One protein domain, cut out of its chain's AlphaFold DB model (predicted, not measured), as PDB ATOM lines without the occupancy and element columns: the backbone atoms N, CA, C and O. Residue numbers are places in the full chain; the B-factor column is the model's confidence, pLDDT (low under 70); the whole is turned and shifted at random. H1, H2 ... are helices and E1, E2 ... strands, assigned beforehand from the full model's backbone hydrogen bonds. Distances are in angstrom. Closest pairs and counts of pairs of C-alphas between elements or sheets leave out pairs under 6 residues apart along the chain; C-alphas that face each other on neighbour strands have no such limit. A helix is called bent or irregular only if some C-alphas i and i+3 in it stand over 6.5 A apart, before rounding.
ATOM      1  N   ILE A   5     231.774 209.385 259.549       61.72
ATOM      2  CA  ILE A   5     230.326 209.664 259.447       61.72
ATOM      3  C   ILE A   5     229.500 208.405 259.730       61.72
ATOM      4  O   ILE A   5     228.517 208.456 260.462       61.72
ATOM      5  N   GLY A   6     229.935 207.245 259.226       63.53
ATOM      6  CA  GLY A   6     229.225 205.982 259.440       63.53
ATOM      7  C   GLY A   6     229.079 205.573 260.915       63.53
ATOM      8  O   GLY A   6     228.052 204.998 261.260       63.53
ATOM      9  N   ASP A   7     230.045 205.873 261.804       67.12
ATOM     10  CA  ASP A   7     229.836 205.620 263.244       67.12
ATOM     11  C   ASP A   7     228.861 206.625 263.856       67.12
ATOM     12  O   ASP A   7     228.122 206.257 264.766       67.12
ATOM     13  N   GLN A   8     228.817 207.869 263.367       71.88
ATOM     14  CA  GLN A   8     227.835 208.843 263.848       71.88
ATOM     15  C   GLN A   8     226.417 208.468 263.429       71.88
ATOM     16  O   GLN A   8     225.504 208.548 264.248       71.88
ATOM     17  N   VAL A   9     226.237 207.968 262.204       68.12
ATOM     18  CA  VAL A   9     224.957 207.408 261.749       68.12
ATOM     19  C   VAL A   9     224.579 206.173 262.573       68.12
ATOM     20  O   VAL A   9     223.444 206.066 263.020       68.12
ATOM     21  N   ALA A  10     225.520 205.261 262.841       68.19
ATOM     22  CA  ALA A  10     225.243 204.064 263.639       68.19
ATOM     23  C   ALA A  10     224.883 204.380 265.104       68.19
ATOM     24  O   ALA A  10     224.075 203.673 265.702       68.19
ATOM     25  N   LYS A  11     225.460 205.442 265.684       77.69
ATOM     26  CA  LYS A  11     225.098 205.948 267.022       77.69
ATOM     27  C   LYS A  11     223.749 206.662 267.037       77.69
ATOM     28  O   LYS A  11     223.078 206.657 268.062       77.69
ATOM     29  N   ASN A  12     223.363 207.258 265.910       77.62
ATOM     30  CA  ASN A  12     222.148 208.050 265.760       77.62
ATOM     31  C   ASN A  12     221.297 207.526 264.587       77.62
ATOM     32  O   ASN A  12     221.062 208.259 263.626       77.62
ATOM     33  N   PRO A  13     220.793 206.275 264.635       74.56
ATOM     34  CA  PRO A  13     220.021 205.690 263.529       74.56
ATOM     35  C   PRO A  13     218.716 206.452 263.243       74.56
ATOM     36  O   PRO A  13     218.139 206.339 262.161       74.56
ATOM     37  N   GLU A  14     218.275 207.272 264.201       80.69
ATOM     38  CA  GLU A  14     217.157 208.210 264.082       80.69
ATOM     39  C   GLU A  14     217.363 209.254 262.981       80.69
ATOM     40  O   GLU A  14     216.407 209.680 262.333       80.69
ATOM     41  N   TYR A  15     218.616 209.622 262.710       81.44
ATOM     42  CA  TYR A  15     218.972 210.599 261.687       81.44
ATOM     43  C   TYR A  15     218.643 210.105 260.280       81.44
ATOM     44  O   TYR A  15     218.217 210.903 259.450       81.44
ATOM     45  N   LEU A  16     218.738 208.797 260.026       75.38
ATOM     46  CA  LEU A  16     218.367 208.232 258.728       75.38
ATOM     47  C   LEU A  16     216.884 208.439 258.426       75.38
ATOM     48  O   LEU A  16     216.553 208.823 257.310       75.38
ATOM     49  N   SER A  17     216.004 208.294 259.425       78.94
ATOM     50  CA  SER A  17     214.570 208.540 259.224       78.94
ATOM     51  C   SER A  17     214.257 209.991 258.867       78.94
ATOM     52  O   SER A  17     213.302 210.250 258.144       78.94
ATOM     53  N   VAL A  18     215.065 210.940 259.353       81.62
ATOM     54  CA  VAL A  18     214.939 212.362 259.016       81.62
ATOM     55  C   VAL A  18     215.435 212.619 257.597       81.62
ATOM     56  O   VAL A  18     214.760 213.325 256.852       81.62
ATOM     57  N   LEU A  19     216.564 212.021 257.203       80.06
ATOM     58  CA  LEU A  19     217.097 212.136 255.842       80.06
ATOM     59  C   LEU A  19     216.175 211.489 254.794       80.06
ATOM     60  O   LEU A  19     216.051 212.024 253.699       80.06
ATOM     61  N   ASP A  20     215.467 210.413 255.151       75.31
ATOM     62  CA  ASP A  20     214.492 209.724 254.289       75.31
ATOM     63  C   ASP A  20     213.177 210.495 254.073       75.31
ATOM     64  O   ASP A  20     212.373 210.137 253.204       75.31
ATOM     65  N   LYS A  21     212.901 211.546 254.861       78.44
ATOM     66  CA  LYS A  21     211.662 212.320 254.710       78.44
ATOM     67  C   LYS A  21     211.629 213.008 253.348       78.44
ATOM     68  O   LYS A  21     212.541 213.731 252.963       78.44
ATOM     69  N   LYS A  22     210.498 212.887 252.651       76.19
ATOM     70  CA  LYS A  22     210.245 213.685 251.446       76.19
ATOM     71  C   LYS A  22     210.036 215.148 251.824       76.19
ATOM     72  O   LYS A  22     209.056 215.488 252.491       76.19
ATOM     73  N   ALA A  23     210.929 216.001 251.337       76.38
ATOM     74  CA  ALA A  23     210.841 217.448 251.482       76.38
ATOM     75  C   ALA A  23     209.826 218.089 250.520       76.38
ATOM     76  O   ALA A  23     209.455 219.239 250.713       76.38
ATOM     77  N   ILE A  24     209.332 217.364 249.511       76.81
ATOM     78  CA  ILE A  24     208.240 217.822 248.644       76.81
ATOM     79  C   ILE A  24     206.932 217.163 249.086       76.81
ATOM     80  O   ILE A  24     206.772 215.943 249.000       76.81
ATOM     81  N   LYS A  25     205.972 217.982 249.520       77.06
ATOM     82  CA  LYS A  25     204.625 217.569 249.936       77.06
ATOM     83  C   LYS A  25     203.593 218.339 249.123       77.06
ATOM     84  O   LYS A  25     203.599 219.566 249.102       77.06
ATOM     85  N   ASN A  26     202.705 217.624 248.432       77.19
ATOM     86  CA  ASN A  26     201.657 218.217 247.586       77.19
ATOM     87  C   ASN A  26     202.194 219.256 246.577       77.19
ATOM     88  O   ASN A  26     201.593 220.310 246.378       77.19
ATOM     89  N   GLY A  27     203.359 218.982 245.978       75.25
ATOM     90  CA  GLY A  27     204.001 219.873 245.003       75.25
ATOM     91  C   GLY A  27     204.637 221.137 245.596       75.25
ATOM     92  O   GLY A  27     205.081 221.994 244.839       75.25
ATOM     93  N   LYS A  28     204.697 221.263 246.926       83.19
ATOM     94  CA  LYS A  28     205.363 222.365 247.630       83.19
ATOM     95  C   LYS A  28     206.527 221.843 248.460       83.19
ATOM     96  O   LYS A  28     206.474 220.729 248.980       83.19
ATOM     97  N   ILE A  29     207.562 222.666 248.582       82.69
ATOM     98  CA  ILE A  29     208.697 222.395 249.462       82.69
ATOM     99  C   ILE A  29     208.245 222.596 250.913       82.69
ATOM    100  O   ILE A  29     207.633 223.609 251.247       82.69
ATOM    101  N   ASP A  30     208.524 221.610 251.759       86.75
ATOM    102  CA  ASP A  30     208.339 221.658 253.202       86.75
ATOM    103  C   ASP A  30     209.643 222.094 253.874       86.75
ATOM    104  O   ASP A  30     210.512 221.280 254.197       86.75
ATOM    105  N   ASP A  31     209.749 223.401 254.101       86.44
ATOM    106  CA  ASP A  31     210.937 224.039 254.675       86.44
ATOM    107  C   ASP A  31     211.313 223.471 256.038       86.44
ATOM    108  O   ASP A  31     212.493 223.342 256.352       86.44
ATOM    109  N   LYS A  32     210.321 223.062 256.837       90.50
ATOM    110  CA  LYS A  32     210.583 222.458 258.143       90.50
ATOM    111  C   LYS A  32     211.332 221.138 257.984       90.50
ATOM    112  O   LYS A  32     212.296 220.894 258.705       90.50
ATOM    113  N   THR A  33     210.909 220.306 257.031       87.31
ATOM    114  CA  THR A  33     211.587 219.037 256.734       87.31
ATOM    115  C   THR A  33     213.010 219.284 256.230       87.31
ATOM    116  O   THR A  33     213.932 218.609 256.679       87.31
ATOM    117  N   GLN A  34     213.226 220.285 255.373       88.00
ATOM    118  CA  GLN A  34     214.570 220.589 254.873       88.00
ATOM    119  C   GLN A  34     215.510 221.126 255.950       88.00
ATOM    120  O   GLN A  34     216.670 220.728 256.001       88.00
ATOM    121  N   VAL A  35     215.020 221.991 256.840       91.88
ATOM    122  CA  VAL A  35     215.809 222.460 257.988       91.88
ATOM    123  C   VAL A  35     216.212 221.285 258.874       91.88
ATOM    124  O   VAL A  35     217.360 221.222 259.312       91.88
ATOM    125  N   GLU A  36     215.307 220.329 259.107       90.50
ATOM    126  CA  GLU A  36     215.624 219.100 259.841       90.50
ATOM    127  C   GLU A  36     216.711 218.276 259.123       90.50
ATOM    128  O   GLU A  36     217.672 217.851 259.766       90.50
ATOM    129  N   GLN A  37     216.615 218.105 257.799       85.81
ATOM    130  CA  GLN A  37     217.609 217.385 256.993       85.81
ATOM    131  C   GLN A  37     218.988 218.054 257.039       85.81
ATOM    132  O   GLN A  37     219.962 217.406 257.417       85.81
ATOM    133  N   VAL A  38     219.076 219.356 256.751       91.00
ATOM    134  CA  VAL A  38     220.344 220.109 256.795       91.00
ATOM    135  C   VAL A  38     220.934 220.113 258.207       91.00
ATOM    136  O   VAL A  38     222.145 220.016 258.386       91.00
ATOM    137  N   SER A  39     220.096 220.147 259.240       92.75
ATOM    138  CA  SER A  39     220.554 220.078 260.631       92.75
ATOM    139  C   SER A  39     221.131 218.718 261.003       92.75
ATOM    140  O   SER A  39     222.126 218.665 261.730       92.75
ATOM    141  N   VAL A  40     220.556 217.627 260.490       88.50
ATOM    142  CA  VAL A  40     221.130 216.281 260.615       88.50
ATOM    143  C   VAL A  40     222.454 216.184 259.864       88.50
ATOM    144  O   VAL A  40     223.434 215.708 260.434       88.50
ATOM    145  N   MET A  41     222.504 216.681 258.627       84.56
ATOM    146  CA  MET A  41     223.727 216.736 257.824       84.56
ATOM    147  C   MET A  41     224.846 217.474 258.565       84.56
ATOM    148  O   MET A  41     225.957 216.962 258.706       84.56
ATOM    149  N   ASN A  42     224.528 218.639 259.127       91.88
ATOM    150  CA  ASN A  42     225.463 219.455 259.886       91.88
ATOM    151  C   ASN A  42     226.002 218.731 261.125       91.88
ATOM    152  O   ASN A  42     227.209 218.759 261.375       91.88
ATOM    153  N   LYS A  43     225.125 218.067 261.890       87.06
ATOM    154  CA  LYS A  43     225.527 217.284 263.065       87.06
ATOM    155  C   LYS A  43     226.422 216.114 262.682       87.06
ATOM    156  O   LYS A  43     227.493 215.971 263.255       87.06
ATOM    157  N   LEU A  44     226.032 215.329 261.677       81.06
ATOM    158  CA  LEU A  44     226.824 214.194 261.199       81.06
ATOM    159  C   LEU A  44     228.232 214.618 260.768       81.06
ATOM    160  O   LEU A  44     229.199 213.955 261.142       81.06
ATOM    161  N   LEU A  45     228.348 215.726 260.030       79.50
ATOM    162  CA  LEU A  45     229.635 216.262 259.596       79.50
ATOM    163  C   LEU A  45     230.476 216.736 260.787       79.50
ATOM    164  O   LEU A  45     231.596 216.260 260.974       79.50
ATOM    165  N   ASN A  46     229.940 217.633 261.618       81.94
ATOM    166  CA  ASN A  46     230.682 218.199 262.744       81.94
ATOM    167  C   ASN A  46     231.064 217.126 263.775       81.94
ATOM    168  O   ASN A  46     232.219 217.071 264.191       81.94
ATOM    169  N   ASP A  47     230.164 216.210 264.131       81.75
ATOM    170  CA  ASP A  47     230.461 215.134 265.082       81.75
ATOM    171  C   ASP A  47     231.519 214.166 264.532       81.75
ATOM    172  O   ASP A  47     232.371 213.669 265.277       81.75
ATOM    173  N   ALA A  48     231.505 213.900 263.221       73.06
ATOM    174  CA  ALA A  48     232.539 213.107 262.568       73.06
ATOM    175  C   ALA A  48     233.899 213.819 262.599       73.06
ATOM    176  O   ALA A  48     234.907 213.187 262.923       73.06
ATOM    177  N   LEU A  49     233.933 215.127 262.326       72.12
ATOM    178  CA  LEU A  49     235.146 215.946 262.386       72.12
ATOM    179  C   LEU A  49     235.711 216.015 263.813       72.12
ATOM    180  O   LEU A  49     236.903 215.776 264.018       72.12
ATOM    181  N   ARG A  50     234.864 216.247 264.825       77.12
ATOM    182  CA  ARG A  50     235.264 216.275 266.245       77.12
ATOM    183  C   ARG A  50     235.804 214.931 266.713       77.12
ATOM    184  O   ARG A  50     236.855 214.887 267.349       77.12
ATOM    185  N   ALA A  51     235.152 213.828 266.340       69.69
ATOM    186  CA  ALA A  51     235.636 212.481 266.647       69.69
ATOM    187  C   ALA A  51     237.000 212.169 266.005       69.69
ATOM    188  O   ALA A  51     237.708 211.275 266.468       69.69
ATOM    189  N   LYS A  52     237.368 212.897 264.947       65.25
ATOM    190  CA  LYS A  52     238.662 212.802 264.263       65.25
ATOM    191  C   LYS A  52     239.668 213.866 264.693       65.25
ATOM    192  O   LYS A  52     240.768 213.904 264.160       65.25
ATOM    193  N   GLY A  53     239.330 214.677 265.691       65.06
ATOM    194  CA  GLY A  53     240.249 215.644 266.278       65.06
ATOM    195  C   GLY A  53     240.367 216.959 265.514       65.06
ATOM    196  O   GLY A  53     241.268 217.729 265.839       65.06
ATOM    197  N   TYR A  54     239.466 217.251 264.567       66.94
ATOM    198  CA  TYR A  54     239.395 218.569 263.933       66.94
ATOM    199  C   TYR A  54     239.198 219.648 265.005       66.94
ATOM    200  O   TYR A  54     238.256 219.576 265.803       66.94
ATOM    201  N   LYS A  55     240.085 220.650 265.027       72.06
ATOM    202  CA  LYS A  55     240.088 221.742 266.023       72.06
ATOM    203  C   LYS A  55     239.564 223.073 265.484       72.06
ATOM    204  O   LYS A  55     239.465 224.026 266.252       72.06
ATOM    205  N   GLY A  56     239.249 223.150 264.192       73.06
ATOM    206  CA  GLY A  56     238.697 224.360 263.587       73.06
ATOM    207  C   GLY A  56     237.263 224.653 264.047       73.06
ATOM    208  O   GLY A  56     236.651 223.826 264.738       73.06
ATOM    209  N   PRO A  57     236.711 225.826 263.684       79.12
ATOM    210  CA  PRO A  57     235.337 226.196 264.019       79.12
ATOM    211  C   PRO A  57     234.339 225.179 263.454       79.12
ATOM    212  O   PRO A  57     234.654 224.463 262.504       79.12
ATOM    213  N   ASP A  58     233.148 225.100 264.050       84.44
ATOM    214  CA  ASP A  58     232.075 224.268 263.499       84.44
ATOM    215  C   ASP A  58     231.768 224.692 262.059       84.44
ATOM    216  O   ASP A  58     231.689 225.884 261.748       84.44
ATOM    217  N   ILE A  59     231.563 223.697 261.199       84.75
ATOM    218  CA  ILE A  59     231.137 223.920 259.823       84.75
ATOM    219  C   ILE A  59     229.716 224.466 259.855       84.75
ATOM    220  O   ILE A  59     228.843 223.908 260.536       84.75
ATOM    221  N   LYS A  60     229.482 225.545 259.109       92.69
ATOM    222  CA  LYS A  60     228.159 226.154 258.962       92.69
ATOM    223  C   LYS A  60     227.498 225.649 257.688       92.69
ATOM    224  O   LYS A  60     228.156 225.491 256.663       92.69
ATOM    225  N   MET A  61     226.192 225.419 257.749       93.94
ATOM    226  CA  MET A  61     225.384 225.065 256.587       93.94
ATOM    227  C   MET A  61     224.309 226.119 256.356       93.94
ATOM    228  O   MET A  61     223.602 226.517 257.280       93.94
ATOM    229  N   VAL A  62     224.180 226.569 255.116       94.81
ATOM    230  CA  VAL A  62     223.164 227.525 254.684       94.81
ATOM    231  C   VAL A  62     222.148 226.797 253.822       94.81
ATOM    232  O   VAL A  62     222.529 226.067 252.913       94.81
ATOM    233  N   LEU A  63     220.861 227.021 254.076       94.44
ATOM    234  CA  LEU A  63     219.774 226.573 253.208       94.44
ATOM    235  C   LEU A  63     219.067 227.798 252.632       94.44
ATOM    236  O   LEU A  63     218.423 228.554 253.365       94.44
ATOM    237  N   THR A  64     219.193 227.998 251.321       93.44
ATOM    238  CA  THR A  64     218.604 229.151 250.631       93.44
ATOM    239  C   THR A  64     218.313 228.835 249.165       93.44
ATOM    240  O   THR A  64     218.782 227.835 248.630       93.44
ATOM    241  N   ASP A  65     217.523 229.682 248.511       87.25
ATOM    242  CA  ASP A  65     217.387 229.647 247.055       87.25
ATOM    243  C   ASP A  65     218.663 230.239 246.432       87.25
ATOM    244  O   ASP A  65     219.005 231.395 246.698       87.25
ATOM    245  N   VAL A  66     219.381 229.449 245.629       79.75
ATOM    246  CA  VAL A  66     220.604 229.882 244.944       79.75
ATOM    247  C   VAL A  66     220.252 230.297 243.516       79.75
ATOM    248  O   VAL A  66     219.551 229.583 242.799       79.75
ATOM    249  N   ASN A  67     220.739 231.463 243.090       71.88
ATOM    250  CA  ASN A  67     220.650 231.869 241.688       71.88
ATOM    251  C   ASN A  67     221.675 231.061 240.878       71.88
ATOM    252  O   ASN A  67     222.846 231.020 241.256       71.88
ATOM    253  N   ASP A  68     221.213 230.422 239.802       60.59
ATOM    254  CA  ASP A  68     221.992 229.549 238.910       60.59
ATOM    255  C   ASP A  68     222.684 228.366 239.626       60.59
ATOM    256  O   ASP A  68     223.912 228.275 239.676       60.59
ATOM    257  N   PRO A  69     221.907 227.435 240.220       61.59
ATOM    258  CA  PRO A  69     222.474 226.320 240.968       61.59
ATOM    259  C   PRO A  69     223.135 225.294 240.034       61.59
ATOM    260  O   PRO A  69     222.450 224.583 239.294       61.59
ATOM    261  N   ASN A  70     224.460 225.155 240.147       55.75
ATOM    262  CA  ASN A  70     225.268 224.174 239.405       55.75
ATOM    263  C   ASN A  70     225.309 222.777 240.056       55.75
ATOM    264  O   ASN A  70     225.993 221.888 239.564       55.75
ATOM    265  N   GLY A  71     224.593 222.569 241.162       60.12
ATOM    266  CA  GLY A  71     224.592 221.313 241.911       60.12
ATOM    267  C   GLY A  71     223.656 221.360 243.114       60.12
ATOM    268  O   GLY A  71     222.912 222.325 243.299       60.12
ATOM    269  N   LEU A  72     223.684 220.301 243.927       65.12
ATOM    270  CA  LEU A  72     222.929 220.210 245.182       65.12
ATOM    271  C   LEU A  72     223.398 221.253 246.213       65.12
ATOM    272  O   LEU A  72     222.589 221.822 246.949       65.12
ATOM    273  N   TYR A  73     224.704 221.493 246.249       74.38
ATOM    274  CA  TYR A  73     225.366 222.435 247.136       74.38
ATOM    275  C   TYR A  73     226.645 222.969 246.491       74.38
ATOM    276  O   TYR A  73     227.101 222.462 245.464       74.38
ATOM    277  N   TYR A  74     227.213 223.991 247.119       74.88
ATOM    278  CA  TYR A  74     228.608 224.365 246.940       74.88
ATOM    279  C   TYR A  74     229.249 224.662 248.286       74.88
ATOM    280  O   TYR A  74     228.564 224.993 249.258       74.88
ATOM    281  N   THR A  75     230.570 224.601 248.312       78.62
ATOM    282  CA  THR A  75     231.359 224.813 249.518       78.62
ATOM    283  C   THR A  75     232.270 226.008 249.349       78.62
ATOM    284  O   THR A  75     232.863 226.225 248.295       78.62
ATOM    285  N   ASP A  76     232.358 226.806 250.403       79.25
ATOM    286  CA  ASP A  76     233.365 227.833 250.579       79.25
ATOM    287  C   ASP A  76     234.424 227.328 251.572       79.25
ATOM    288  O   ASP A  76     234.243 227.472 252.790       79.25
ATOM    289  N   PRO A  77     235.536 226.755 251.080       67.00
ATOM    290  CA  PRO A  77     236.576 226.188 251.935       67.00
ATOM    291  C   PRO A  77     237.338 227.255 252.733       67.00
ATOM    292  O   PRO A  77     238.064 226.925 253.661       67.00
ATOM    293  N   VAL A  78     237.197 228.545 252.401       72.06
ATOM    294  CA  VAL A  78     237.871 229.627 253.136       72.06
ATOM    295  C   VAL A  78     237.109 229.985 254.408       72.06
ATOM    296  O   VAL A  78     237.722 230.306 255.426       72.06
ATOM    297  N   THR A  79     235.775 229.965 254.356       75.00
ATOM    298  CA  THR A  79     234.928 230.331 255.503       75.00
ATOM    299  C   THR A  79     234.262 229.138 256.182       75.00
ATOM    300  O   THR A  79     233.579 229.326 257.191       75.00
ATOM    301  N   ASN A  80     234.502 227.920 255.686       77.94
ATOM    302  CA  ASN A  80     233.909 226.677 256.182       77.94
ATOM    303  C   ASN A  80     232.373 226.711 256.143       77.94
ATOM    304  O   ASN A  80     231.690 226.311 257.094       77.94
ATOM    305  N   VAL A  81     231.835 227.250 255.046       86.44
ATOM    306  CA  VAL A  81     230.396 227.375 254.799       86.44
ATOM    307  C   VAL A  81     230.010 226.471 253.638       86.44
ATOM    308  O   VAL A  81     230.560 226.587 252.548       86.44
ATOM    309  N   ILE A  82     229.024 225.609 253.861       88.62
ATOM    310  CA  ILE A  82     228.390 224.804 252.814       88.62
ATOM    311  C   ILE A  82     227.018 225.412 252.531       88.62
ATOM    312  O   ILE A  82     226.238 225.639 253.457       88.62
ATOM    313  N   VAL A  83     226.707 225.680 251.269       89.38
ATOM    314  CA  VAL A  83     225.435 226.276 250.853       89.38
ATOM    315  C   VAL A  83     224.644 225.265 250.042       89.38
ATOM    316  O   VAL A  83     225.049 224.899 248.945       89.38
ATOM    317  N   PHE A  84     223.495 224.851 250.568       87.75
ATOM    318  CA  PHE A  84     222.536 223.993 249.882       87.75
ATOM    319  C   PHE A  84     221.522 224.829 249.115       87.75
ATOM    320  O   PHE A  84     220.885 225.721 249.688       87.75
ATOM    321  N   ASP A  85     221.318 224.485 247.842       84.06
ATOM    322  CA  ASP A  85     220.180 225.010 247.100       84.06
ATOM    323  C   ASP A  85     218.897 224.324 247.571       84.06
ATOM    324  O   ASP A  85     218.742 223.101 247.510       84.06
ATOM    325  N   ARG A  86     217.946 225.137 248.025       84.25
ATOM    326  CA  ARG A  86     216.673 224.681 248.578       84.25
ATOM    327  C   ARG A  86     215.891 223.800 247.604       84.25
ATOM    328  O   ARG A  86     215.309 222.800 248.021       84.25
ATOM    329  N   LYS A  87     215.865 224.124 246.312       79.25
ATOM    330  CA  LYS A  87     215.053 223.393 245.322       79.25
ATOM    331  C   LYS A  87     215.706 222.073 244.924       79.25
ATOM    332  O   LYS A  87     215.016 221.055 244.826       79.25
ATOM    333  N   LYS A  88     217.027 222.079 244.730       77.50
ATOM    334  CA  LYS A  88     217.818 220.879 244.435       77.50
ATOM    335  C   LYS A  88     217.782 219.913 245.616       77.50
ATOM    336  O   LYS A  88     217.445 218.751 245.416       77.50
ATOM    337  N   LEU A  89     217.981 220.401 246.845       78.25
ATOM    338  CA  LEU A  89     217.910 219.571 248.052       78.25
ATOM    339  C   LEU A  89     216.523 218.984 248.288       78.25
ATOM    340  O   LEU A  89     216.416 217.832 248.692       78.25
ATOM    341  N   ALA A  90     215.452 219.723 247.989       72.69
ATOM    342  CA  ALA A  90     214.093 219.197 248.132       72.69
ATOM    343  C   ALA A  90     213.836 217.967 247.245       72.69
ATOM    344  O   ALA A  90     212.958 217.157 247.547       72.69
ATOM    345  N   SER A  91     214.584 217.866 246.144       75.50
ATOM    346  CA  SER A  91     214.479 216.796 245.154       75.50
ATOM    347  C   SER A  91     215.484 215.664 245.388       75.50
ATOM    348  O   SER A  91     215.371 214.636 244.725       75.50
ATOM    349  N   ALA A  92     216.432 215.847 246.311       66.31
ATOM    350  CA  ALA A  92     217.474 214.875 246.595       66.31
ATOM    351  C   ALA A  92     216.939 213.704 247.427       66.31
ATOM    352  O   ALA A  92     216.082 213.861 248.303       66.31
ATOM    353  N   ASN A  93     217.471 212.519 247.161       64.31
ATOM    354  CA  ASN A  93     217.249 211.333 247.968       64.31
ATOM    355  C   ASN A  93     218.334 211.189 249.052       64.31
ATOM    356  O   ASN A  93     219.341 211.899 249.067       64.31
ATOM    357  N   ARG A  94     218.116 210.264 249.993       66.25
ATOM    358  CA  ARG A  94     219.023 210.043 251.126       66.25
ATOM    359  C   ARG A  94     220.455 209.729 250.683       66.25
ATOM    360  O   ARG A  94     221.388 210.188 251.335       66.25
ATOM    361  N   ASP A  95     220.628 208.959 249.618       62.16
ATOM    362  CA  ASP A  95     221.949 208.512 249.182       62.16
ATOM    363  C   ASP A  95     222.724 209.682 248.561       62.16
ATOM    364  O   ASP A  95     223.873 209.912 248.929       62.16
ATOM    365  N   GLU A  96     222.065 210.524 247.756       64.25
ATOM    366  CA  GLU A  96     222.634 211.790 247.255       64.25
ATOM    367  C   GLU A  96     223.065 212.716 248.407       64.25
ATOM    368  O   GLU A  96     224.147 213.301 248.382       64.25
ATOM    369  N   ILE A  97     222.252 212.802 249.464       66.69
ATOM    370  CA  ILE A  97     222.551 213.597 250.663       66.69
ATOM    371  C   ILE A  97     223.759 213.042 251.441       66.69
ATOM    372  O   ILE A  97     224.606 213.802 251.918       66.69
ATOM    373  N   LEU A  98     223.845 211.722 251.609       64.50
ATOM    374  CA  LEU A  98     224.961 211.082 252.309       64.50
ATOM    375  C   LEU A  98     226.260 211.150 251.496       64.50
ATOM    376  O   LEU A  98     227.334 211.305 252.082       64.50
ATOM    377  N   ASN A  99     226.159 211.098 250.169       61.38
ATOM    378  CA  ASN A  99     227.293 211.243 249.265       61.38
ATOM    379  C   ASN A  99     227.873 212.657 249.316       61.38
ATOM    380  O   ASN A  99     229.081 212.800 249.526       61.38
ATOM    381  N   ALA A 100     227.013 213.680 249.296       64.19
ATOM    382  CA  ALA A 100     227.399 215.071 249.527       64.19
ATOM    383  C   ALA A 100     228.185 215.250 250.840       64.19
ATOM    384  O   ALA A 100     229.253 215.859 250.880       64.19
ATOM    385  N   LEU A 101     227.706 214.650 251.936       62.00
ATOM    386  CA  LEU A 101     228.409 214.681 253.224       62.00
ATOM    387  C   LEU A 101     229.774 213.988 253.186       62.00
ATOM    388  O   LEU A 101     230.710 214.425 253.857       62.00
ATOM    389  N   GLY A 102     229.878 212.889 252.442       59.12
ATOM    390  CA  GLY A 102     231.129 212.163 252.271       59.12
ATOM    391  C   GLY A 102     232.181 212.973 251.517       59.12
ATOM    392  O   GLY A 102     233.345 212.967 251.924       59.12
ATOM    393  N   TYR A 103     231.769 213.685 250.466       59.25
ATOM    394  CA  TYR A 103     232.625 214.601 249.709       59.25
ATOM    395  C   TYR A 103     233.190 215.703 250.614       59.25
ATOM    396  O   TYR A 103     234.409 215.845 250.746       59.25
ATOM    397  N   GLU A 104     232.308 216.382 251.347       60.56
ATOM    398  CA  GLU A 104     232.657 217.483 252.247       60.56
ATOM    399  C   GLU A 104     233.562 217.063 253.398       60.56
ATOM    400  O   GLU A 104     234.561 217.715 253.706       60.56
ATOM    401  N   PHE A 105     233.281 215.916 254.011       59.84
ATOM    402  CA  PHE A 105     234.159 215.362 255.033       59.84
ATOM    403  C   PHE A 105     235.579 215.100 254.496       59.84
ATOM    404  O   PHE A 105     236.564 215.299 255.213       59.84
ATOM    405  N   GLY A 106     235.697 214.692 253.230       55.56
ATOM    406  CA  GLY A 106     236.975 214.520 252.547       55.56
ATOM    407  C   GLY A 106     237.777 215.819 252.407       55.56
ATOM    408  O   GLY A 106     239.002 215.783 252.551       55.56
ATOM    409  N   HIS A 107     237.119 216.960 252.188       57.38
ATOM    410  CA  HIS A 107     237.778 218.271 252.087       57.38
ATOM    411  C   HIS A 107     238.444 218.694 253.389       57.38
ATOM    412  O   HIS A 107     239.658 218.920 253.423       57.38
ATOM    413  N   TYR A 108     237.696 218.675 254.489       55.97
ATOM    414  CA  TYR A 108     238.231 219.018 255.811       55.97
ATOM    415  C   TYR A 108     239.300 218.024 256.291       55.97
ATOM    416  O   TYR A 108     240.241 218.396 256.990       55.97
ATOM    417  N   SER A 109     239.218 216.761 255.865       50.47
ATOM    418  CA  SER A 109     240.252 215.757 256.137       50.47
ATOM    419  C   SER A 109     241.590 216.072 255.457       50.47
ATOM    420  O   SER A 109     242.647 215.774 256.018       50.47
ATOM    421  N   LYS A 110     241.572 216.661 254.256       49.19
ATOM    422  CA  LYS A 110     242.788 217.033 253.514       49.19
ATOM    423  C   LYS A 110     243.431 218.311 254.043       49.19
ATOM    424  O   LYS A 110     244.657 218.406 254.031       49.19
ATOM    425  N   GLU A 111     242.630 219.265 254.511       44.75
ATOM    426  CA  GLU A 111     243.113 220.483 255.171       44.75
ATOM    427  C   GLU A 111     244.034 220.156 256.359       44.75
ATOM    428  O   GLU A 111     245.143 220.688 256.446       44.75
ATOM    429  N   ASP A 112     243.644 219.191 257.196       42.50
ATOM    430  CA  ASP A 112     244.453 218.714 258.328       42.50
ATOM    431  C   ASP A 112     245.746 217.996 257.885       42.50
ATOM    432  O   ASP A 112     246.772 218.041 258.576       42.50
ATOM    433  N   ASN A 113     245.745 217.392 256.692       42.59
ATOM    434  CA  ASN A 113     246.902 216.687 256.138       42.59
ATOM    435  C   ASN A 113     248.023 217.629 255.648       42.59
ATOM    436  O   ASN A 113     249.132 217.166 255.379       42.59
ATOM    437  N   LYS A 114     247.800 218.954 255.592       46.94
ATOM    438  CA  LYS A 114     248.856 219.947 255.295       46.94
ATOM    439  C   LYS A 114     249.991 219.930 256.333       46.94
ATOM    440  O   LYS A 114     251.101 220.357 256.032       46.94
ATOM    441  N   THR A 115     249.732 219.415 257.539       45.06
ATOM    442  CA  THR A 115     250.720 219.321 258.632       45.06
ATOM    443  C   THR A 115     251.443 217.972 258.710       45.06
ATOM    444  O   THR A 115     252.315 217.802 259.557       45.06
ATOM    445  N   GLY A 116     251.089 216.992 257.866       41.16
ATOM    446  CA  GLY A 116     251.670 215.640 257.890       41.16
ATOM    447  C   GLY A 116     251.254 214.772 259.090       41.16
ATOM    448  O   GLY A 116     251.673 213.618 259.194       41.16
ATOM    449  N   THR A 117     250.409 215.289 259.985       43.66
ATOM    450  CA  THR A 117     249.905 214.572 261.164       43.66
ATOM    451  C   THR A 117     248.569 213.919 260.800       43.66
ATOM    452  O   THR A 117     247.548 214.597 260.734       43.66
ATOM    453  N   GLN A 118     248.564 212.611 260.518       39.12
ATOM    454  CA  GLN A 118     247.397 211.833 260.054       39.12
ATOM    455  C   GLN A 118     246.274 211.679 261.111       39.12
ATOM    456  O   GLN A 118     245.898 210.565 261.475       39.12
ATOM    457  N   THR A 119     245.721 212.774 261.632       42.75
ATOM    458  CA  THR A 119     244.670 212.711 262.665       42.75
ATOM    459  C   THR A 119     243.290 212.455 262.038       42.75
ATOM    460  O   THR A 119     242.523 211.624 262.533       42.75
ATOM    461  N   ILE A 120     243.015 213.055 260.871       45.12
ATOM    462  CA  ILE A 120     241.803 212.822 260.072       45.12
ATOM    463  C   ILE A 120     242.176 211.966 258.852       45.12
ATOM    464  O   ILE A 120     242.561 212.471 257.806       45.12
ATOM    465  N   ALA A 121     242.151 210.640 258.993       38.62
ATOM    466  CA  ALA A 121     242.387 209.733 257.867       38.62
ATOM    467  C   ALA A 121     241.153 209.638 256.939       38.62
ATOM    468  O   ALA A 121     240.032 209.437 257.418       38.62
ATOM    469  N   ASN A 122     241.409 209.724 255.625       39.69
ATOM    470  CA  ASN A 122     240.459 209.696 254.503       39.69
ATOM    471  C   ASN A 122     239.437 208.539 254.546       39.69
ATOM    472  O   ASN A 122     239.809 207.372 254.682       39.69
ATOM    473  N   TYR A 123     238.172 208.850 254.256       44.78
ATOM    474  CA  TYR A 123     237.188 207.906 253.711       44.78
ATOM    475  C   TYR A 123     236.568 208.545 252.458       44.78
ATOM    476  O   TYR A 123     236.122 209.684 252.530       44.78
ATOM    477  N   SER A 124     236.565 207.848 251.317       46.78
ATOM    478  CA  SER A 124     235.808 208.266 250.128       46.78
ATOM    479  C   SER A 124     234.300 208.151 250.391       46.78
ATOM    480  O   SER A 124     233.886 207.278 251.160       46.78
ATOM    481  N   GLY A 125     233.486 208.997 249.744       43.62
ATOM    482  CA  GLY A 125     232.015 208.959 249.840       43.62
ATOM    483  C   GLY A 125     231.422 207.571 249.557       43.62
ATOM    484  O   GLY A 125     230.603 207.088 250.329       43.62
ATOM    485  N   GLU A 126     231.967 206.853 248.575       44.28
ATOM    486  CA  GLU A 126     231.593 205.475 248.206       44.28
ATOM    487  C   GLU A 126     231.660 204.479 249.388       44.28
ATOM    488  O   GLU A 126     230.748 203.688 249.621       44.28
ATOM    489  N   LYS A 127     232.695 204.569 250.239       47.44
ATOM    490  CA  LYS A 127     232.827 203.710 251.435       47.44
ATOM    491  C   LYS A 127     231.887 204.109 252.574       47.44
ATOM    492  O   LYS A 127     231.721 203.338 253.527       47.44
ATOM    493  N   LEU A 128     231.354 205.331 252.548       50.25
ATOM    494  CA  LEU A 128     230.324 205.781 253.480       50.25
ATOM    495  C   LEU A 128     228.960 205.264 253.032       50.25
ATOM    496  O   LEU A 128     228.276 204.665 253.859       50.25
ATOM    497  N   GLU A 129     228.643 205.400 251.745       48.56
ATOM    498  CA  GLU A 129     227.419 204.891 251.119       48.56
ATOM    499  C   GLU A 129     227.241 203.384 251.372       48.56
ATOM    500  O   GLU A 129     226.236 202.948 251.933       48.56
ATOM    501  N   ASP A 130     228.273 202.579 251.101       52.97
ATOM    502  CA  ASP A 130     228.240 201.125 251.318       52.97
ATOM    503  C   ASP A 130     228.022 200.714 252.777       52.97
ATOM    504  O   ASP A 130     227.565 199.608 253.072       52.97
ATOM    505  N   ARG A 131     228.327 201.604 253.723       52.75
ATOM    506  CA  ARG A 131     228.211 201.321 255.157       52.75
ATOM    507  C   ARG A 131     226.943 201.867 255.782       52.75
ATOM    508  O   ARG A 131     226.529 201.343 256.815       52.75
ATOM    509  N   THR A 132     226.333 202.885 255.189       49.75
ATOM    510  CA  THR A 132     225.020 203.388 255.596       49.75
ATOM    511  C   THR A 132     223.884 202.598 254.951       49.75
ATOM    512  O   THR A 132     222.842 202.463 255.586       49.75
ATOM    513  N   LYS A 133     224.103 201.978 253.777       56.84
ATOM    514  CA  LYS A 133     223.134 201.104 253.080       56.84
ATOM    515  C   LYS A 133     222.529 199.999 253.958       56.84
ATOM    516  O   LYS A 133     221.377 199.630 253.762       56.84
ATOM    517  N   GLY A 134     223.286 199.477 254.927       53.25
ATOM    518  CA  GLY A 134     222.846 198.399 255.824       53.25
ATOM    519  C   GLY A 134     222.264 198.842 257.172       53.25
ATOM    520  O   GLY A 134     221.917 197.985 257.983       53.25
ATOM    521  N   ILE A 135     222.196 200.146 257.465       60.53
ATOM    522  CA  ILE A 135     221.716 200.636 258.765       60.53
ATOM    523  C   ILE A 135     220.192 200.783 258.715       60.53
ATOM    524  O   ILE A 135     219.651 201.551 257.921       60.53
ATOM    525  N   VAL A 136     219.495 200.055 259.590       60.22
ATOM    526  CA  VAL A 136     218.038 200.158 259.740       60.22
ATOM    527  C   VAL A 136     217.696 201.517 260.354       60.22
ATOM    528  O   VAL A 136     218.195 201.856 261.430       60.22
ATOM    529  N   SER A 137     216.855 202.298 259.673       63.44
ATOM    530  CA  SER A 137     216.392 203.581 260.197       63.44
ATOM    531  C   SER A 137     215.488 203.369 261.413       63.44
ATOM    532  O   SER A 137     214.681 202.439 261.473       63.44
ATOM    533  N   LYS A 138     215.642 204.239 262.411       72.94
ATOM    534  CA  LYS A 138     214.768 204.303 263.589       72.94
ATOM    535  C   LYS A 138     213.974 205.601 263.523       72.94
ATOM    536  O   LYS A 138     214.501 206.599 263.051       72.94
ATOM    537  N   GLU A 139     212.731 205.615 263.982       80.06
ATOM    538  CA  GLU A 139     211.960 206.858 264.044       80.06
ATOM    539  C   GLU A 139     212.588 207.843 265.042       80.06
ATOM    540  O   GLU A 139     212.945 207.463 266.161       80.06
ATOM    541  N   ALA A 140     212.758 209.099 264.622       79.38
ATOM    542  CA  ALA A 140     213.312 210.145 265.471       79.38
ATOM    543  C   ALA A 140     212.336 210.553 266.580       79.38
ATOM    544  O   ALA A 140     211.178 210.868 266.311       79.38
ATOM    545  N   THR A 141     212.827 210.604 267.819       85.94
ATOM    546  CA  THR A 141     212.040 211.115 268.955       85.94
ATOM    547  C   THR A 141     211.822 212.632 268.850       85.94
ATOM    548  O   THR A 141     212.603 213.332 268.200       85.94
ATOM    549  N   GLU A 142     210.793 213.181 269.508       86.94
ATOM    550  CA  GLU A 142     210.592 214.642 269.530       86.94
ATOM    551  C   GLU A 142     211.744 215.385 270.215       86.94
ATOM    552  O   GLU A 142     212.088 216.480 269.777       86.94
ATOM    553  N   ASP A 143     212.410 214.783 271.203       85.12
ATOM    554  CA  ASP A 143     213.615 215.359 271.814       85.12
ATOM    555  C   ASP A 143     214.760 215.451 270.793       85.12
ATOM    556  O   ASP A 143     215.408 216.495 270.659       85.12
ATOM    557  N   THR A 144     214.960 214.391 269.999       83.88
ATOM    558  CA  THR A 144     215.912 214.381 268.878       83.88
ATOM    559  C   THR A 144     215.559 215.468 267.859       83.88
ATOM    560  O   THR A 144     216.423 216.249 267.457       83.88
ATOM    561  N   LEU A 145     214.286 215.578 267.467       84.62
ATOM    562  CA  LEU A 145     213.822 216.594 266.519       84.62
ATOM    563  C   LEU A 145     213.961 218.015 267.078       84.62
ATOM    564  O   LEU A 145     214.335 218.921 266.338       84.62
ATOM    565  N   ALA A 146     213.713 218.231 268.370       86.88
ATOM    566  CA  ALA A 146     213.898 219.523 269.021       86.88
ATOM    567  C   ALA A 146     215.375 219.945 269.032       86.88
ATOM    568  O   ALA A 146     215.690 221.103 268.750       86.88
ATOM    569  N   ALA A 147     216.294 219.010 269.290       85.81
ATOM    570  CA  ALA A 147     217.732 219.267 269.225       85.81
ATOM    571  C   ALA A 147     218.216 219.556 267.793       85.81
ATOM    572  O   ALA A 147     219.092 220.398 267.595       85.81
ATOM    573  N   ILE A 148     217.642 218.876 266.795       87.75
ATOM    574  CA  ILE A 148     217.910 219.115 265.370       87.75
ATOM    575  C   ILE A 148     217.401 220.505 264.960       87.75
ATOM    576  O   ILE A 148     218.154 221.280 264.383       87.75
ATOM    577  N   ARG A 149     216.154 220.857 265.299       86.25
ATOM    578  CA  ARG A 149     215.524 222.142 264.933       86.25
ATOM    579  C   ARG A 149     216.229 223.360 265.541       86.25
ATOM    580  O   ARG A 149     216.180 224.434 264.959       86.25
ATOM    581  N   ASN A 150     216.891 223.197 266.687       87.81
ATOM    582  CA  ASN A 150     217.633 224.262 267.370       87.81
ATOM    583  C   ASN A 150     219.128 224.315 266.988       87.81
ATOM    584  O   ASN A 150     219.948 224.833 267.754       87.81
ATOM    585  N   ASN A 151     219.518 223.765 265.832       90.88
ATOM    586  CA  ASN A 151     220.909 223.773 265.392       90.88
ATOM    587  C   ASN A 151     221.369 225.184 264.973       90.88
ATOM    588  O   ASN A 151     221.007 225.683 263.914       90.88
ATOM    589  N   LYS A 152     222.239 225.797 265.785       92.44
ATOM    590  CA  LYS A 152     222.788 227.148 265.558       92.44
ATOM    591  C   LYS A 152     223.749 227.249 264.368       92.44
ATOM    592  O   LYS A 152     224.065 228.356 263.945       92.44
ATOM    593  N   ASN A 153     224.230 226.118 263.857       93.12
ATOM    594  CA  ASN A 153     225.131 226.065 262.708       93.12
ATOM    595  C   ASN A 153     224.374 225.923 261.377       93.12
ATOM    596  O   ASN A 153     225.015 225.862 260.327       93.12
ATOM    597  N   VAL A 154     223.036 225.878 261.409       95.12
ATOM    598  CA  VAL A 154     222.180 225.924 260.219       95.12
ATOM    599  C   VAL A 154     221.547 227.302 260.095       95.12
ATOM    600  O   VAL A 154     220.864 227.766 261.005       95.12
ATOM    601  N   ILE A 155     221.778 227.952 258.958       94.62
ATOM    602  CA  ILE A 155     221.353 229.326 258.694       94.62
ATOM    603  C   ILE A 155     220.351 229.317 257.539       94.62
ATOM    604  O   ILE A 155     220.614 228.766 256.470       94.62
ATOM    605  N   THR A 156     219.199 229.949 257.746       94.38
ATOM    606  CA  THR A 156     218.109 230.029 256.763       94.38
ATOM    607  C   THR A 156     217.570 231.450 256.635       94.38
ATOM    608  O   THR A 156     217.944 232.339 257.402       94.38
ATOM    609  N   GLY A 157     216.643 231.671 255.703       92.62
ATOM    610  CA  GLY A 157     215.978 232.963 255.534       92.62
ATOM    611  C   GLY A 157     216.930 234.050 255.035       92.62
ATOM    612  O   GLY A 157     217.883 233.772 254.308       92.62
ATOM    613  N   GLU A 158     216.671 235.297 255.425       94.12
ATOM    614  CA  GLU A 158     217.397 236.464 254.904       94.12
ATOM    615  C   GLU A 158     218.886 236.464 255.278       94.12
ATOM    616  O   GLU A 158     219.732 236.872 254.486       94.12
ATOM    617  N   GLU A 159     219.226 235.977 256.474       93.88
ATOM    618  CA  GLU A 159     220.620 235.849 256.905       93.88
ATOM    619  C   GLU A 159     221.372 234.824 256.046       93.88
ATOM    620  O   GLU A 159     222.466 235.106 255.557       93.88
ATOM    621  N   GLY A 160     220.753 233.664 255.799       92.19
ATOM    622  CA  GLY A 160     221.330 232.622 254.951       92.19
ATOM    623  C   GLY A 160     221.523 233.100 253.515       92.19
ATOM    624  O   GLY A 160     222.590 232.908 252.934       92.19
ATOM    625  N   LYS A 161     220.529 233.803 252.967       93.06
ATOM    626  CA  LYS A 161     220.610 234.385 251.628       93.06
ATOM    627  C   LYS A 161     221.774 235.369 251.496       93.06
ATOM    628  O   LYS A 161     222.589 235.213 250.593       93.06
ATOM    629  N   LYS A 162     221.904 236.321 252.426       93.19
ATOM    630  CA  LYS A 162     223.015 237.290 252.428       93.19
ATOM    631  C   LYS A 162     224.375 236.608 252.514       93.19
ATOM    632  O   LYS A 162     225.305 237.015 251.823       93.19
ATOM    633  N   LEU A 163     224.493 235.571 253.345       90.62
ATOM    634  CA  LEU A 163     225.734 234.814 253.463       90.62
ATOM    635  C   LEU A 163     226.084 234.110 252.145       90.62
ATOM    636  O   LEU A 163     227.204 234.265 251.667       90.62
ATOM    637  N   ALA A 164     225.128 233.420 251.520       87.75
ATOM    638  CA  ALA A 164     225.329 232.771 250.225       87.75
ATOM    639  C   ALA A 164     225.706 233.770 249.112       87.75
ATOM    640  O   ALA A 164     226.624 233.524 248.334       87.75
ATOM    641  N   GLU A 165     225.042 234.925 249.057       87.88
ATOM    642  CA  GLU A 165     225.328 235.979 248.073       87.88
ATOM    643  C   GLU A 165     226.699 236.640 248.292       87.88
ATOM    644  O   GLU A 165     227.317 237.096 247.334       87.88
ATOM    645  N   SER A 166     227.209 236.646 249.529       88.44
ATOM    646  CA  SER A 166     228.537 237.185 249.856       88.44
ATOM    647  C   SER A 166     229.709 236.286 249.437       88.44
ATOM    648  O   SER A 166     230.856 236.740 249.444       88.44
ATOM    649  N   ILE A 167     229.451 235.019 249.089       82.56
ATOM    650  CA  ILE A 167     230.482 234.079 248.636       82.56
ATOM    651  C   ILE A 167     230.679 234.277 247.131       82.56
ATOM    652  O   ILE A 167     229.769 233.963 246.349       82.56
ATOM    653  N   PRO A 168     231.846 234.776 246.692       78.88
ATOM    654  CA  PRO A 168     232.071 235.066 245.290       78.88
ATOM    655  C   PRO A 168     232.272 233.759 244.508       78.88
ATOM    656  O   PRO A 168     232.696 232.748 245.072       78.88
ATOM    657  N   MET A 169     231.909 233.747 243.223       70.56
ATOM    658  CA  MET A 169     231.808 232.507 242.438       70.56
ATOM    659  C   MET A 169     233.130 231.742 242.348       70.56
ATOM    660  O   MET A 169     233.121 230.518 242.406       70.56
ATOM    661  N   GLU A 170     234.260 232.444 242.271       67.44
ATOM    662  CA  GLU A 170     235.606 231.869 242.203       67.44
ATOM    663  C   GLU A 170     236.026 231.103 243.465       67.44
ATOM    664  O   GLU A 170     237.003 230.358 243.437       67.44
ATOM    665  N   ARG A 171     235.300 231.292 244.573       68.94
ATOM    666  CA  ARG A 171     235.538 230.607 245.846       68.94
ATOM    667  C   ARG A 171     234.606 229.414 246.061       68.94
ATOM    668  O   ARG A 171     234.780 228.684 247.029       68.94
ATOM    669  N   ARG A 172     233.610 229.234 245.191       72.00
ATOM    670  CA  ARG A 172     232.620 228.160 245.299       72.00
ATOM    671  C   ARG A 172     233.180 226.884 244.686       72.00
ATOM    672  O   ARG A 172     233.475 226.843 243.494       72.00
ATOM    673  N   GLU A 173     233.283 225.843 245.494       63.75
ATOM    674  CA  GLU A 173     233.635 224.497 245.060       63.75
ATOM    675  C   GLU A 173     232.365 223.649 244.892       63.75
ATOM    676  O   GLU A 173     231.526 223.614 245.791       63.75
ATOM    677  N   TYR A 174     232.207 222.996 243.735       56.34
ATOM    678  CA  TYR A 174     231.046 222.166 243.377       56.34
ATOM    679  C   TYR A 174     231.460 220.693 243.176       56.34
ATOM    680  O   TYR A 174     232.639 220.397 242.989       56.34
ATOM    681  N   GLU A 175     230.487 219.780 243.182       50.22
ATOM    682  CA  GLU A 175     230.648 218.346 242.887       50.22
ATOM    683  C   GLU A 175     230.414 218.060 241.380       50.22
ATOM    684  O   GLU A 175     229.417 218.529 240.830       50.22
TER     685      GLU A 175
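What this domain is: This is residues 5 to 175 of the 274 residues of an uncharacterized protein of Fusobacterium nucleatum subsp. animalis 4_8 (UniProt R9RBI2). A small twisted sheet of four strands has the long helix H3 over one face, running along the strands, and the shorter H8 across the other: three layers, with helices on both faces of a sheet. H1, H2, H4, H5 and H7 gather round H3, and H6 packs on H1 and H5. The printed part has 171 residues, with eight named helices and four named strands in the order H1 H2 H3 E1 E2 E3 H4 H5 H6 H7 E4 H8; the sheet runs E2 E3 E1 E4, mixed, and the class is mixed, helices and strands. The whole is compact, with a radius of gyration of the C-alphas of 15.3 A and spans of 51 by 40 by 26 A.

How they stand to each other: Start at H1, residues 5 to 11, which touches residues 44 to 48 of the hub H3, residues 31 to 51; the closest C-alphas, of Ile 5 and Ala 48, are 5.1 A apart. H2, residues 14 to 19, touches H3 at residues 33 to 40 (closest C-alphas Leu 19 and Gln 37, 5.4 A). H3 is on the sheet of E1, residues 60 to 64, E2, 73 to 76, E3, 81 to 85, and E4, 154 to 156, at a height of 9.0 A. In the hairpin E2 and E3, antiparallel, N 74 and O 83 are 3.0 A apart, within hydrogen-bond range; so are N 82 and O 60, 2.9 A, between the parallel E3 and E1, and N 155 and O 61, 2.9 A, between the parallel E1 and E4. H4, residues 86 to 91, is on the same face as H3. H5, residues 94 to 115, touches H3 at its residues 41 to 49 (C-alphas of Leu 45 and Phe 105, 6.5 A), the same way at a shallow tilt of 34 degrees, only just short of steep; it only grazes the sheet. H6, residues 125 to 132, touches H5, the C-alphas of Gly 102 and Gly 125 being 4.1 A apart. H7, residues 142 to 149, touches H3 at residues 35 to 40, about perpendicular at 86 degrees, closest at Ser 39 and Ile 148, 5.5 A between C-alphas. H8, residues 157 to 166, is on the opposite face at a height of 8.0 A, across the strands at 66 degrees to E1 on the local plane. Every O i to N i+4 pair is within hydrogen-bond range in H1, H3, H4, H7 and H8; H2 has 1 of 2, H5 14 of 18 and H6 3 of 4.

Where its parts are: Find C-alpha 5 at (230.326, 209.664, 259.447), where H1 begins. H3 runs 29.8 A from C-alpha 31 at (210.937, 224.039, 254.675). E1 and E3 each span 13.0 A. H5 runs 33.9 A; it is neither bent nor irregular, but only just: C-alphas 112 and 115 are 6.3 A apart. H8 ends at C-alpha 166, (228.537, 237.185, 249.856).

The domain as a whole: The printed part has no cut, and the C-alphas farthest apart, of Asn 26 and Gly 116, are 51.1 A apart. The one long link joins H2 to H3, 11 residues. Confidence is under 70 in 66 residues, among them 92 to 137; the mean pLDDT of the printed part is 72.9.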